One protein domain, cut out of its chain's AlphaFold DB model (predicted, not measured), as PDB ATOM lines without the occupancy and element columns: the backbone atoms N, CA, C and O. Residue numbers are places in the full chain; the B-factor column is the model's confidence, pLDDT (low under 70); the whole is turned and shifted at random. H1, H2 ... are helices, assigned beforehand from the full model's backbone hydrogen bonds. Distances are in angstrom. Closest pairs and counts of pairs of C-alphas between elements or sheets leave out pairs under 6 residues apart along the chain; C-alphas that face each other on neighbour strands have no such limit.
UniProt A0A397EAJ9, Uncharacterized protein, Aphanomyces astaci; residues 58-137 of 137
ATOM      1  N   HIS A  58     134.042 238.060 311.033       96.44
ATOM      2  CA  HIS A  58     134.966 236.981 311.377       96.44
ATOM      3  C   HIS A  58     134.225 235.675 311.715       96.44
ATOM      4  O   HIS A  58     134.582 234.619 311.201       96.44
ATOM      5  N   ASP A  59     133.134 235.756 312.484       97.69
ATOM      6  CA  ASP A  59     132.308 234.592 312.829       97.69
ATOM      7  C   ASP A  59     131.687 233.934 311.594       97.69
ATOM      8  O   ASP A  59     131.612 232.708 311.502       97.69
ATOM      9  N   HIS A  60     131.260 234.743 310.619       97.62
ATOM     10  CA  HIS A  60     130.724 234.218 309.372       97.62
ATOM     11  C   HIS A  60     131.825 233.532 308.552       97.62
ATOM     12  O   HIS A  60     131.621 232.410 308.102       97.62
ATOM     13  N   LEU A  61     133.013 234.135 308.433       98.12
ATOM     14  CA  LEU A  61     134.175 233.500 307.798       98.12
ATOM     15  C   LEU A  61     134.513 232.149 308.451       98.12
ATOM     16  O   LEU A  61     134.649 231.155 307.738       98.12
ATOM     17  N   ILE A  62     134.596 232.089 309.785       97.69
ATOM     18  CA  ILE A  62     134.852 230.836 310.514       97.69
ATOM     19  C   ILE A  62     133.777 229.797 310.185       97.69
ATOM     20  O   ILE A  62     134.109 228.654 309.879       97.69
ATOM     21  N   CYS A  63     132.499 230.186 310.210       97.88
ATOM     22  CA  CYS A  63     131.389 229.288 309.894       97.88
ATOM     23  C   CYS A  63     131.498 228.717 308.469       97.88
ATOM     24  O   CYS A  63     131.309 227.515 308.268       97.88
ATOM     25  N   GLN A  64     131.853 229.550 307.484       98.25
ATOM     26  CA  GLN A  64     132.034 229.134 306.090       98.25
ATOM     27  C   GLN A  64     133.214 228.164 305.938       98.25
ATOM     28  O   GLN A  64     133.054 227.089 305.358       98.25
ATOM     29  N   VAL A  65     134.375 228.499 306.518       98.38
ATOM     30  CA  VAL A  65     135.574 227.642 306.498       98.38
ATOM     31  C   VAL A  65     135.290 226.296 307.161       98.38
ATOM     32  O   VAL A  65     135.549 225.253 306.564       98.38
ATOM     33  N   GLU A  66     134.706 226.300 308.359       98.31
ATOM     34  CA  GLU A  66     134.362 225.080 309.088       98.31
ATOM     35  C   GLU A  66     133.389 224.202 308.291       98.31
ATOM     36  O   GLU A  66     133.588 222.992 308.178       98.31
ATOM     37  N   THR A  67     132.356 224.807 307.699       98.44
ATOM     38  CA  THR A  67     131.361 224.072 306.910       98.44
ATOM     39  C   THR A  67     131.990 223.427 305.678       98.44
ATOM     40  O   THR A  67     131.760 222.240 305.432       98.44
ATOM     41  N   MET A  68     132.832 224.162 304.946       98.38
ATOM     42  CA  MET A  68     133.548 223.641 303.779       98.38
ATOM     43  C   MET A  68     134.501 222.499 304.148       98.38
ATOM     44  O   MET A  68     134.476 221.455 303.497       98.38
ATOM     45  N   VAL A  69     135.298 222.656 305.209       97.38
ATOM     46  CA  VAL A  69     136.247 221.627 305.669       97.38
ATOM     47  C   VAL A  69     135.512 220.372 306.143       97.38
ATOM     48  O   VAL A  69     135.887 219.261 305.768       97.38
ATOM     49  N   CYS A  70     134.433 220.520 306.915       98.19
ATOM     50  CA  CYS A  70     133.667 219.376 307.406       98.19
ATOM     51  C   CYS A  70     132.932 218.622 306.292       98.19
ATOM     52  O   CYS A  70     132.898 217.391 306.325       98.19
ATOM     53  N   LEU A  71     132.358 219.316 305.302       97.75
ATOM     54  CA  LEU A  71     131.749 218.642 304.152       97.75
ATOM     55  C   LEU A  71     132.797 217.977 303.267       97.75
ATOM     56  O   LEU A  71     132.598 216.836 302.865       97.75
ATOM     57  N   HIS A  72     133.936 218.628 303.025       96.50
ATOM     58  CA  HIS A  72     135.043 218.010 302.304       96.50
ATOM     59  C   HIS A  72     135.516 216.726 302.996       96.50
ATOM     60  O   HIS A  72     135.680 215.698 302.348       96.50
ATOM     61  N   HIS A  73     135.651 216.740 304.324       95.25
ATOM     62  CA  HIS A  73     135.978 215.535 305.080       95.25
ATOM     63  C   HIS A  73     134.896 214.458 304.959       95.25
ATOM     64  O   HIS A  73     135.211 213.287 304.745       95.25
ATOM     65  N   HIS A  74     133.623 214.847 305.049       96.12
ATOM     66  CA  HIS A  74     132.508 213.924 304.870       96.12
ATOM     67  C   HIS A  74     132.546 213.233 303.499       96.12
ATOM     68  O   HIS A  74     132.365 212.020 303.425       96.12
ATOM     69  N   GLU A  75     132.802 213.997 302.438       94.50
ATOM     70  CA  GLU A  75     132.777 213.533 301.048       94.50
ATOM     71  C   GLU A  75     134.049 212.751 300.668       94.50
ATOM     72  O   GLU A  75     133.959 211.717 300.006       94.50
ATOM     73  N   CYS A  76     135.232 213.192 301.109       94.50
ATOM     74  CA  CYS A  76     136.512 212.636 300.660       94.50
ATOM     75  C   CYS A  76     137.161 211.638 301.627       94.50
ATOM     76  O   CYS A  76     137.986 210.845 301.178       94.50
ATOM     77  N   HIS A  77     136.855 211.672 302.929       90.88
ATOM     78  CA  HIS A  77     137.605 210.933 303.962       90.88
ATOM     79  C   HIS A  77     136.760 209.907 304.728       90.88
ATOM     80  O   HIS A  77     137.073 209.542 305.858       90.88
ATOM     81  N   GLY A  78     135.707 209.388 304.091       88.06
ATOM     82  CA  GLY A  78     134.927 208.277 304.644       88.06
ATOM     83  C   GLY A  78     133.830 208.701 305.617       88.06
ATOM     84  O   GLY A  78     133.389 207.885 306.419       88.06
ATOM     85  N   GLY A  79     133.353 209.943 305.525       92.81
ATOM     86  CA  GLY A  79     132.179 210.400 306.254       92.81
ATOM     87  C   GLY A  79     132.471 211.025 307.617       92.81
ATOM     88  O   GLY A  79     133.565 210.999 308.165       92.81
ATOM     89  N   CYS A  80     131.421 211.605 308.190       95.44
ATOM     90  CA  CYS A  80     131.416 212.150 309.542       95.44
ATOM     91  C   CYS A  80     130.256 211.478 310.253       95.44
ATOM     92  O   CYS A  80     129.099 211.764 309.939       95.44
ATOM     93  N   TYR A  81     130.566 210.571 311.172       95.56
ATOM     94  CA  TYR A  81     129.585 209.790 311.916       95.56
ATOM     95  C   TYR A  81     129.680 210.096 313.405       95.56
ATOM     96  O   TYR A  81     130.629 210.721 313.871       95.56
ATOM     97  N   ASP A  82     128.649 209.707 314.145       97.06
ATOM     98  CA  ASP A  82     128.672 209.826 315.598       97.06
ATOM     99  C   ASP A  82     129.585 208.747 316.210       97.06
ATOM    100  O   ASP A  82     129.848 207.712 315.595       97.06
ATOM    101  N   TYR A  83     130.058 208.984 317.430       96.38
ATOM    102  CA  TYR A  83     130.869 208.022 318.162       96.38
ATOM    103  C   TYR A  83     130.084 206.732 318.426       96.38
ATOM    104  O   TYR A  83     128.879 206.756 318.703       96.38
ATOM    105  N   SER A  84     130.791 205.602 318.416       96.69
ATOM    106  CA  SER A  84     130.205 204.310 318.768       96.69
ATOM    107  C   SER A  84     129.706 204.292 320.218       96.69
ATOM    108  O   SER A  84     130.193 205.033 321.078       96.69
ATOM    109  N   ALA A  85     128.749 203.408 320.518       97.62
ATOM    110  CA  ALA A  85     128.230 203.246 321.876       97.62
ATOM    111  C   ALA A  85     129.339 202.884 322.882       97.62
ATOM    112  O   ALA A  85     129.380 203.442 323.977       97.62
ATOM    113  N   ALA A  86     130.278 202.018 322.481       98.12
ATOM    114  CA  ALA A  86     131.431 201.650 323.299       98.12
ATOM    115  C   ALA A  86     132.321 202.865 323.613       98.12
ATOM    116  O   ALA A  86     132.647 203.102 324.773       98.12
ATOM    117  N   PHE A  87     132.638 203.695 322.611       97.81
ATOM    118  CA  PHE A  87     133.427 204.911 322.822       97.81
ATOM    119  C   PHE A  87     132.717 205.891 323.763       97.81
ATOM    120  O   PHE A  87     133.331 206.434 324.680       97.81
ATOM    121  N   LYS A  88     131.406 206.088 323.581       98.00
ATOM    122  CA  LYS A  88     130.607 206.960 324.454       98.00
ATOM    123  C   LYS A  88     130.575 206.462 325.898       98.00
ATOM    124  O   LYS A  88     130.670 207.279 326.810       98.00
ATOM    125  N   ALA A  89     130.486 205.150 326.110       97.62
ATOM    126  CA  ALA A  89     130.518 204.558 327.445       97.62
ATOM    127  C   ALA A  89     131.867 204.793 328.148       97.62
ATOM    128  O   ALA A  89     131.889 205.118 329.338       97.62
ATOM    129  N   SER A  90     132.973 204.681 327.406       98.31
ATOM    130  CA  SER A  90     134.329 204.851 327.937       98.31
ATOM    131  C   SER A  90     134.712 206.313 328.173       98.31
ATOM    132  O   SER A  90     135.180 206.649 329.257       98.31
ATOM    133  N   PHE A  91     134.511 207.186 327.184       97.81
ATOM    134  CA  PHE A  91     135.049 208.555 327.191       97.81
ATOM    135  C   PHE A  91     134.018 209.628 327.539       97.81
ATOM    136  O   PHE A  91     134.400 210.755 327.841       97.81
ATOM    137  N   ARG A  92     132.721 209.290 327.505       97.12
ATOM    138  CA  ARG A  92     131.602 210.180 327.861       97.12
ATOM    139  C   ARG A  92     131.706 211.579 327.222       97.12
ATOM    140  O   ARG A  92     131.623 212.580 327.933       97.12
ATOM    141  N   PRO A  93     131.894 211.671 325.890       96.75
ATOM    142  CA  PRO A  93     132.018 212.958 325.223       96.75
ATOM    143  C   PRO A  93     130.721 213.763 325.356       96.75
ATOM    144  O   PRO A  93     129.616 213.214 325.314       96.75
ATOM    145  N   MET A  94     130.853 215.083 325.462       95.12
ATOM    146  CA  MET A  94     129.715 216.000 325.456       95.12
ATOM    147  C   MET A  94     129.210 216.203 324.021       95.12
ATOM    148  O   MET A  94     129.502 217.205 323.374       95.12
ATOM    149  N   GLY A  95     128.448 215.226 323.530       93.81
ATOM    150  CA  GLY A  95     127.812 215.244 322.210       93.81
ATOM    151  C   GLY A  95     128.647 214.622 321.076       93.81
ATOM    152  O   GLY A  95     129.725 214.074 321.318       93.81
ATOM    153  N   PRO A  96     128.122 214.652 319.834       96.62
ATOM    154  CA  PRO A  96     128.799 214.107 318.656       96.62
ATOM    155  C   PRO A  96     130.049 214.914 318.254       96.62
ATOM    156  O   PRO A  96     130.205 216.061 318.682       96.62
ATOM    157  N   PRO A  97     130.911 214.379 317.367       96.69
ATOM    158  CA  PRO A  97     132.005 215.146 316.773       96.69
ATOM    159  C   PRO A  97     131.513 216.419 316.073       96.69
ATOM    160  O   PRO A  97     130.434 216.435 315.474       96.69
ATOM    161  N   ARG A  98     132.334 217.475 316.056       96.25
ATOM    162  CA  ARG A  98     131.946 218.772 315.481       96.25
ATOM    163  C   ARG A  98     131.490 218.669 314.022       96.25
ATOM    164  O   ARG A  98     130.391 219.121 313.703       96.25
ATOM    165  N   CYS A  99     132.261 217.999 313.164       97.88
ATOM    166  CA  CYS A  99     131.885 217.851 311.757       97.88
ATOM    167  C   CYS A  99     130.629 217.000 311.537       97.88
ATOM    168  O   CYS A  99     129.898 217.265 310.588       97.88
ATOM    169  N   LYS A 100     130.288 216.061 312.435       97.94
ATOM    170  CA  LYS A 100     128.989 215.366 312.379       97.94
ATOM    171  C   LYS A 100     127.838 216.362 312.522       97.94
ATOM    172  O   LYS A 100     126.905 216.345 311.725       97.94
ATOM    173  N   VAL A 101     127.927 217.247 313.516       98.12
ATOM    174  CA  VAL A 101     126.903 218.266 313.785       98.12
ATOM    175  C   VAL A 101     126.775 219.247 312.617       98.12
ATOM    176  O   VAL A 101     125.660 219.590 312.229       98.12
ATOM    177  N   VAL A 102     127.895 219.695 312.048       98.31
ATOM    178  CA  VAL A 102     127.911 220.627 310.908       98.31
ATOM    179  C   VAL A 102     127.293 219.987 309.663       98.31
ATOM    180  O   VAL A 102     126.383 220.567 309.073       98.31
ATOM    181  N   VAL A 103     127.697 218.762 309.317       98.25
ATOM    182  CA  VAL A 103     127.136 218.013 308.179       98.25
ATOM    183  C   VAL A 103     125.624 217.822 308.335       98.25
ATOM    184  O   VAL A 103     124.876 218.060 307.390       98.25
ATOM    185  N   ASP A 104     125.146 217.456 309.528       98.12
ATOM    186  CA  ASP A 104     123.707 217.318 309.786       98.12
ATOM    187  C   ASP A 104     122.959 218.646 309.635       98.12
ATOM    188  O   ASP A 104     121.833 218.676 309.139       98.12
ATOM    189  N   ARG A 105     123.558 219.760 310.069       98.19
ATOM    190  CA  ARG A 105     122.958 221.090 309.906       98.19
ATOM    191  C   ARG A 105     122.831 221.460 308.435       98.19
ATOM    192  O   ARG A 105     121.785 221.979 308.062       98.19
ATOM    193  N   VAL A 106     123.831 221.152 307.612       97.56
ATOM    194  CA  VAL A 106     123.763 221.368 306.160       97.56
ATOM    195  C   VAL A 106     122.687 220.486 305.529       97.56
ATOM    196  O   VAL A 106     121.830 220.994 304.811       97.56
ATOM    197  N   LYS A 107     122.658 219.184 305.850       96.31
ATOM    198  CA  LYS A 107     121.650 218.242 305.326       96.31
ATOM    199  C   LYS A 107     120.218 218.650 305.672       96.31
ATOM    200  O   LYS A 107     119.312 218.439 304.877       96.31
ATOM    201  N   HIS A 108     120.016 219.257 306.839       97.25
ATOM    202  CA  HIS A 108     118.719 219.779 307.269       97.25
ATOM    203  C   HIS A 108     118.459 221.238 306.851       97.25
ATOM    204  O   HIS A 108     117.497 221.830 307.334       97.25
ATOM    205  N   GLY A 109     119.311 221.844 306.016       95.88
ATOM    206  CA  GLY A 109     119.129 223.213 305.523       95.88
ATOM    207  C   GLY A 109     119.229 224.300 306.600       95.88
ATOM    208  O   GLY A 109     118.628 225.356 306.466       95.88
ATOM    209  N   LYS A 110     119.944 224.042 307.701       96.44
ATOM    210  CA  LYS A 110     120.155 225.009 308.797       96.44
ATOM    211  C   LYS A 110     121.398 225.876 308.605       96.44
ATOM    212  O   LYS A 110     121.533 226.895 309.273       96.44
ATOM    213  N   VAL A 111     122.334 225.423 307.775       94.50
ATOM    214  CA  VAL A 111     123.582 226.114 307.434       94.50
ATOM    215  C   VAL A 111     123.802 225.943 305.936       94.50
ATOM    216  O   VAL A 111     123.574 224.856 305.403       94.50
ATOM    217  N   HIS A 112     124.261 227.004 305.279       94.69
ATOM    218  CA  HIS A 112     124.564 227.023 303.853       94.69
ATOM    219  C   HIS A 112     125.979 227.546 303.627       94.69
ATOM    220  O   HIS A 112     126.485 228.346 304.418       94.69
ATOM    221  N   ILE A 113     126.614 227.065 302.557       97.25
ATOM    222  CA  ILE A 113     127.889 227.609 302.101       97.25
ATOM    223  C   ILE A 113     127.593 228.719 301.107       97.25
ATOM    224  O   ILE A 113     127.014 228.469 300.054       97.25
ATOM    225  N   ASP A 114     128.055 229.919 301.430       96.75
ATOM    226  CA  ASP A 114     127.856 231.122 300.626       96.75
ATOM    227  C   ASP A 114     129.013 231.339 299.635       96.75
ATOM    228  O   ASP A 114     129.131 232.393 299.016       96.75
ATOM    229  N   VAL A 115     129.906 230.357 299.480       96.81
ATOM    230  CA  VAL A 115     131.013 230.349 298.512       96.81
ATOM    231  C   VAL A 115     130.587 229.626 297.236       96.81
ATOM    232  O   VAL A 115     130.314 228.423 297.241       96.81
ATOM    233  N   ASP A 116     130.590 230.349 296.119       95.94
ATOM    234  CA  ASP A 116     130.285 229.774 294.813       95.94
ATOM    235  C   ASP A 116     131.315 228.704 294.445       95.94
ATOM    236  O   ASP A 116     132.518 228.884 294.643       95.94
ATOM    237  N   ASN A 117     130.842 227.582 293.896       96.12
ATOM    238  CA  ASN A 117     131.692 226.446 293.530       96.12
ATOM    239  C   ASN A 117     132.652 226.014 294.664       96.12
ATOM    240  O   ASN A 117     133.813 225.674 294.423       96.12
ATOM    241  N   TRP A 118     132.182 226.018 295.917       97.12
ATOM    242  CA  TRP A 118     133.017 225.691 297.078       97.12
ATOM    243  C   TRP A 118     133.727 224.332 296.957       97.12
ATOM    244  O   TRP A 118     134.853 224.194 297.424       97.12
ATOM    245  N   ARG A 119     133.122 223.345 296.276       95.75
ATOM    246  CA  ARG A 119     133.761 222.046 296.001       95.75
ATOM    247  C   ARG A 119     134.984 222.182 295.102       95.75
ATOM    248  O   ARG A 119     136.013 221.584 295.391       95.75
ATOM    249  N   GLY A 120     134.897 222.991 294.046       96.81
ATOM    250  CA  GLY A 120     136.037 223.293 293.181       96.81
ATOM    251  C   GLY A 120     137.127 224.078 293.911       96.81
ATOM    252  O   GLY A 120     138.310 223.809 293.710       96.81
ATOM    253  N   VAL A 121     136.740 224.994 294.807       97.12
ATOM    254  CA  VAL A 121     137.684 225.679 295.704       97.12
ATOM    255  C   VAL A 121     138.402 224.659 296.586       97.12
ATOM    256  O   VAL A 121     139.627 224.627 296.578       97.12
ATOM    257  N   MET A 122     137.671 223.785 297.286       96.94
ATOM    258  CA  MET A 122     138.275 222.750 298.130       96.94
ATOM    259  C   MET A 122     139.186 221.831 297.320       96.94
ATOM    260  O   MET A 122     140.338 221.678 297.691       96.94
ATOM    261  N   ALA A 123     138.742 221.316 296.171       95.31
ATOM    262  CA  ALA A 123     139.537 220.421 295.329       95.31
ATOM    263  C   ALA A 123     140.841 221.049 294.801       95.31
ATOM    264  O   ALA A 123     141.799 220.328 294.525       95.31
ATOM    265  N   LYS A 124     140.899 222.383 294.667       96.00
ATOM    266  CA  LYS A 124     142.120 223.107 294.287       96.00
ATOM    267  C   LYS A 124     143.199 223.033 295.371       96.00
ATOM    268  O   LYS A 124     144.377 222.956 295.033       96.00
ATOM    269  N   PHE A 125     142.811 223.100 296.645       96.50
ATOM    270  CA  PHE A 125     143.747 223.101 297.776       96.50
ATOM    271  C   PHE A 125     143.925 221.699 298.375       96.50
ATOM    272  O   PHE A 125     145.036 221.279 298.670       96.50
ATOM    273  N   PHE A 126     142.832 220.956 298.497       95.12
ATOM    274  CA  PHE A 126     142.736 219.643 299.118       95.12
ATOM    275  C   PHE A 126     141.961 218.716 298.167       95.12
ATOM    276  O   PHE A 126     140.737 218.615 298.245       95.12
ATOM    277  N   PRO A 127     142.616 218.090 297.180       93.94
ATOM    278  CA  PRO A 127     141.946 217.122 296.318       93.94
ATOM    279  C   PRO A 127     141.574 215.859 297.110       93.94
ATOM    280  O   PRO A 127     142.367 215.398 297.929       93.94
ATOM    281  N   CYS A 128     140.401 215.263 296.847       92.69
ATOM    282  CA  CYS A 128     140.097 213.939 297.403       92.69
ATOM    283  C   CYS A 128     141.114 212.905 296.886       92.69
ATOM    284  O   CYS A 128     141.523 212.945 295.719       92.69
ATOM    285  N   ASP A 129     141.421 211.901 297.705       84.81
ATOM    286  CA  ASP A 129     142.151 210.728 297.238       84.81
ATOM    287  C   ASP A 129     141.327 209.976 296.186       84.81
ATOM    288  O   ASP A 129     140.184 209.584 296.424       84.81
ATOM    289  N   LYS A 130     141.926 209.714 295.016       68.25
ATOM    290  CA  LYS A 130     141.266 209.044 293.874       68.25
ATOM    291  C   LYS A 130     140.752 207.631 294.184       68.25
ATOM    292  O   LYS A 130     139.980 207.084 293.404       68.25
ATOM    293  N   ASN A 131     141.172 207.052 295.307       62.25
ATOM    294  CA  ASN A 131     140.793 205.711 295.742       62.25
ATOM    295  C   ASN A 131     139.605 205.697 296.724       62.25
ATOM    296  O   ASN A 131     139.164 204.618 297.105       62.25
ATOM    297  N   ASN A 132     139.069 206.857 297.127       54.78
ATOM    298  CA  ASN A 132     137.878 206.925 297.975       54.78
ATOM    299  C   ASN A 132     136.608 206.989 297.111       54.78
ATOM    300  O   ASN A 132     136.134 208.052 296.722       54.78
ATOM    301  N   THR A 133     136.023 205.821 296.839       44.88
ATOM    302  CA  THR A 133     134.796 205.592 296.048       44.88
ATOM    303  C   THR A 133     133.497 206.174 296.638       44.88
ATOM    304  O   THR A 133     132.421 205.851 296.152       44.88
ATOM    305  N   ASN A 134     133.561 207.038 297.657       50.66
ATOM    306  CA  ASN A 134     132.381 207.662 298.277       50.66
ATOM    307  C   ASN A 134     132.110 209.106 297.812       50.66
ATOM    308  O   ASN A 134     131.163 209.726 298.287       50.66
ATOM    309  N   ALA A 135     132.879 209.632 296.852       44.81
ATOM    310  CA  ALA A 135     132.735 210.998 296.331       44.81
ATOM    311  C   ALA A 135     131.507 211.223 295.408       44.81
ATOM    312  O   ALA A 135     131.532 212.100 294.545       44.81
ATOM    313  N   GLN A 136     130.439 210.436 295.553       32.78
ATOM    314  CA  GLN A 136     129.189 210.606 294.807       32.78
ATOM    315  C   GLN A 136     127.981 210.508 295.742       32.78
ATOM    316  O   GLN A 136     127.409 209.432 295.905       32.78
ATOM    317  N   VAL A 137     127.584 211.647 296.316       38.22
ATOM    318  CA  VAL A 137     126.188 211.958 296.670       38.22
ATOM    319  C   VAL A 137     125.929 213.428 296.367       38.22
ATOM    320  O   VAL A 137     126.726 214.269 296.837       38.22
TER     321      VAL A 137
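AT A GLANCE: This is residues 58 to 137 of the 137 residues of an uncharacterized protein of Aphanomyces astaci (UniProt A0A397EAJ9). One long helix, H1, is the core, and two shorter helices, H3 and H4, cross it on different sides, each about perpendicular to it. From the end of H1 the chain runs out to the small helix H2, which touches no helix, and folds back to H3; this outlying loop, residues 77 to 97 with H2 at its far end, gives the domain much of its length. After H4, residues 126 to 137 form a tail with no named element that passes by the end of H1 at Cys 76. The printed part has 80 residues with four named helices, in the order H1, H2, H3, H4, and no named strand; the class is all helix, with 44 residues in the named elements. The whole is only just compact, close to loose, with a radius of gyration of the C-alphas of 14.0 A and spans of 41 by 35 by 21 A.

HOW THE PARTS SIT: H1, residues 58 to 76, touches two helices. H2, residues 85 to 91, touches no helix and is apart from H1. H3, residues 98 to 107, touches H1 at residues 67 to 74 alone; the closest C-alphas are those of Cys 70 and Cys 99, 4.9 A apart. The lines of H1 and H3 stand about perpendicular, at 88 degrees. H2 and H3 are apart. H4, residues 118 to 125, touches H1 at residues 68 to 72 alone; the closest C-alphas are those of Met 68 and Trp 118, 7.0 A apart. The lines of H1 and H4 stand about perpendicular, at 78 degrees. H4 is apart from H2 and H3. Every O i to N i+4 pair is within hydrogen-bond range in H1, H2 and H3; in H4 it is 3 of 4.

IN THESE COORDINATES: H1 begins at C-alpha 58, (134.966, 236.981, 311.377), and measures 26.6 A from first to last C-alpha, residues 58 to 76. H2, residues 85 to 91, measures 10.1 A and begins at C-alpha 85, (128.230, 203.246, 321.876). H3, residues 98 to 107, measures 14.5 A. H4, residues 118 to 125, measures 11.1 A and ends at C-alpha 125, (143.747, 223.101, 297.776).

THE WHOLE: The two C-alphas farthest apart are those of Ser 90 and Asp 116, 41.6 A. The printed part has no cut and ends at Val 137, the chain's last residue. The links H1 to H2, H2 to H3 and H3 to H4 are short, with 8, 6 and 10 residues. The mean pLDDT of the printed part is 91.7, and residues 130 to 137 are under 70.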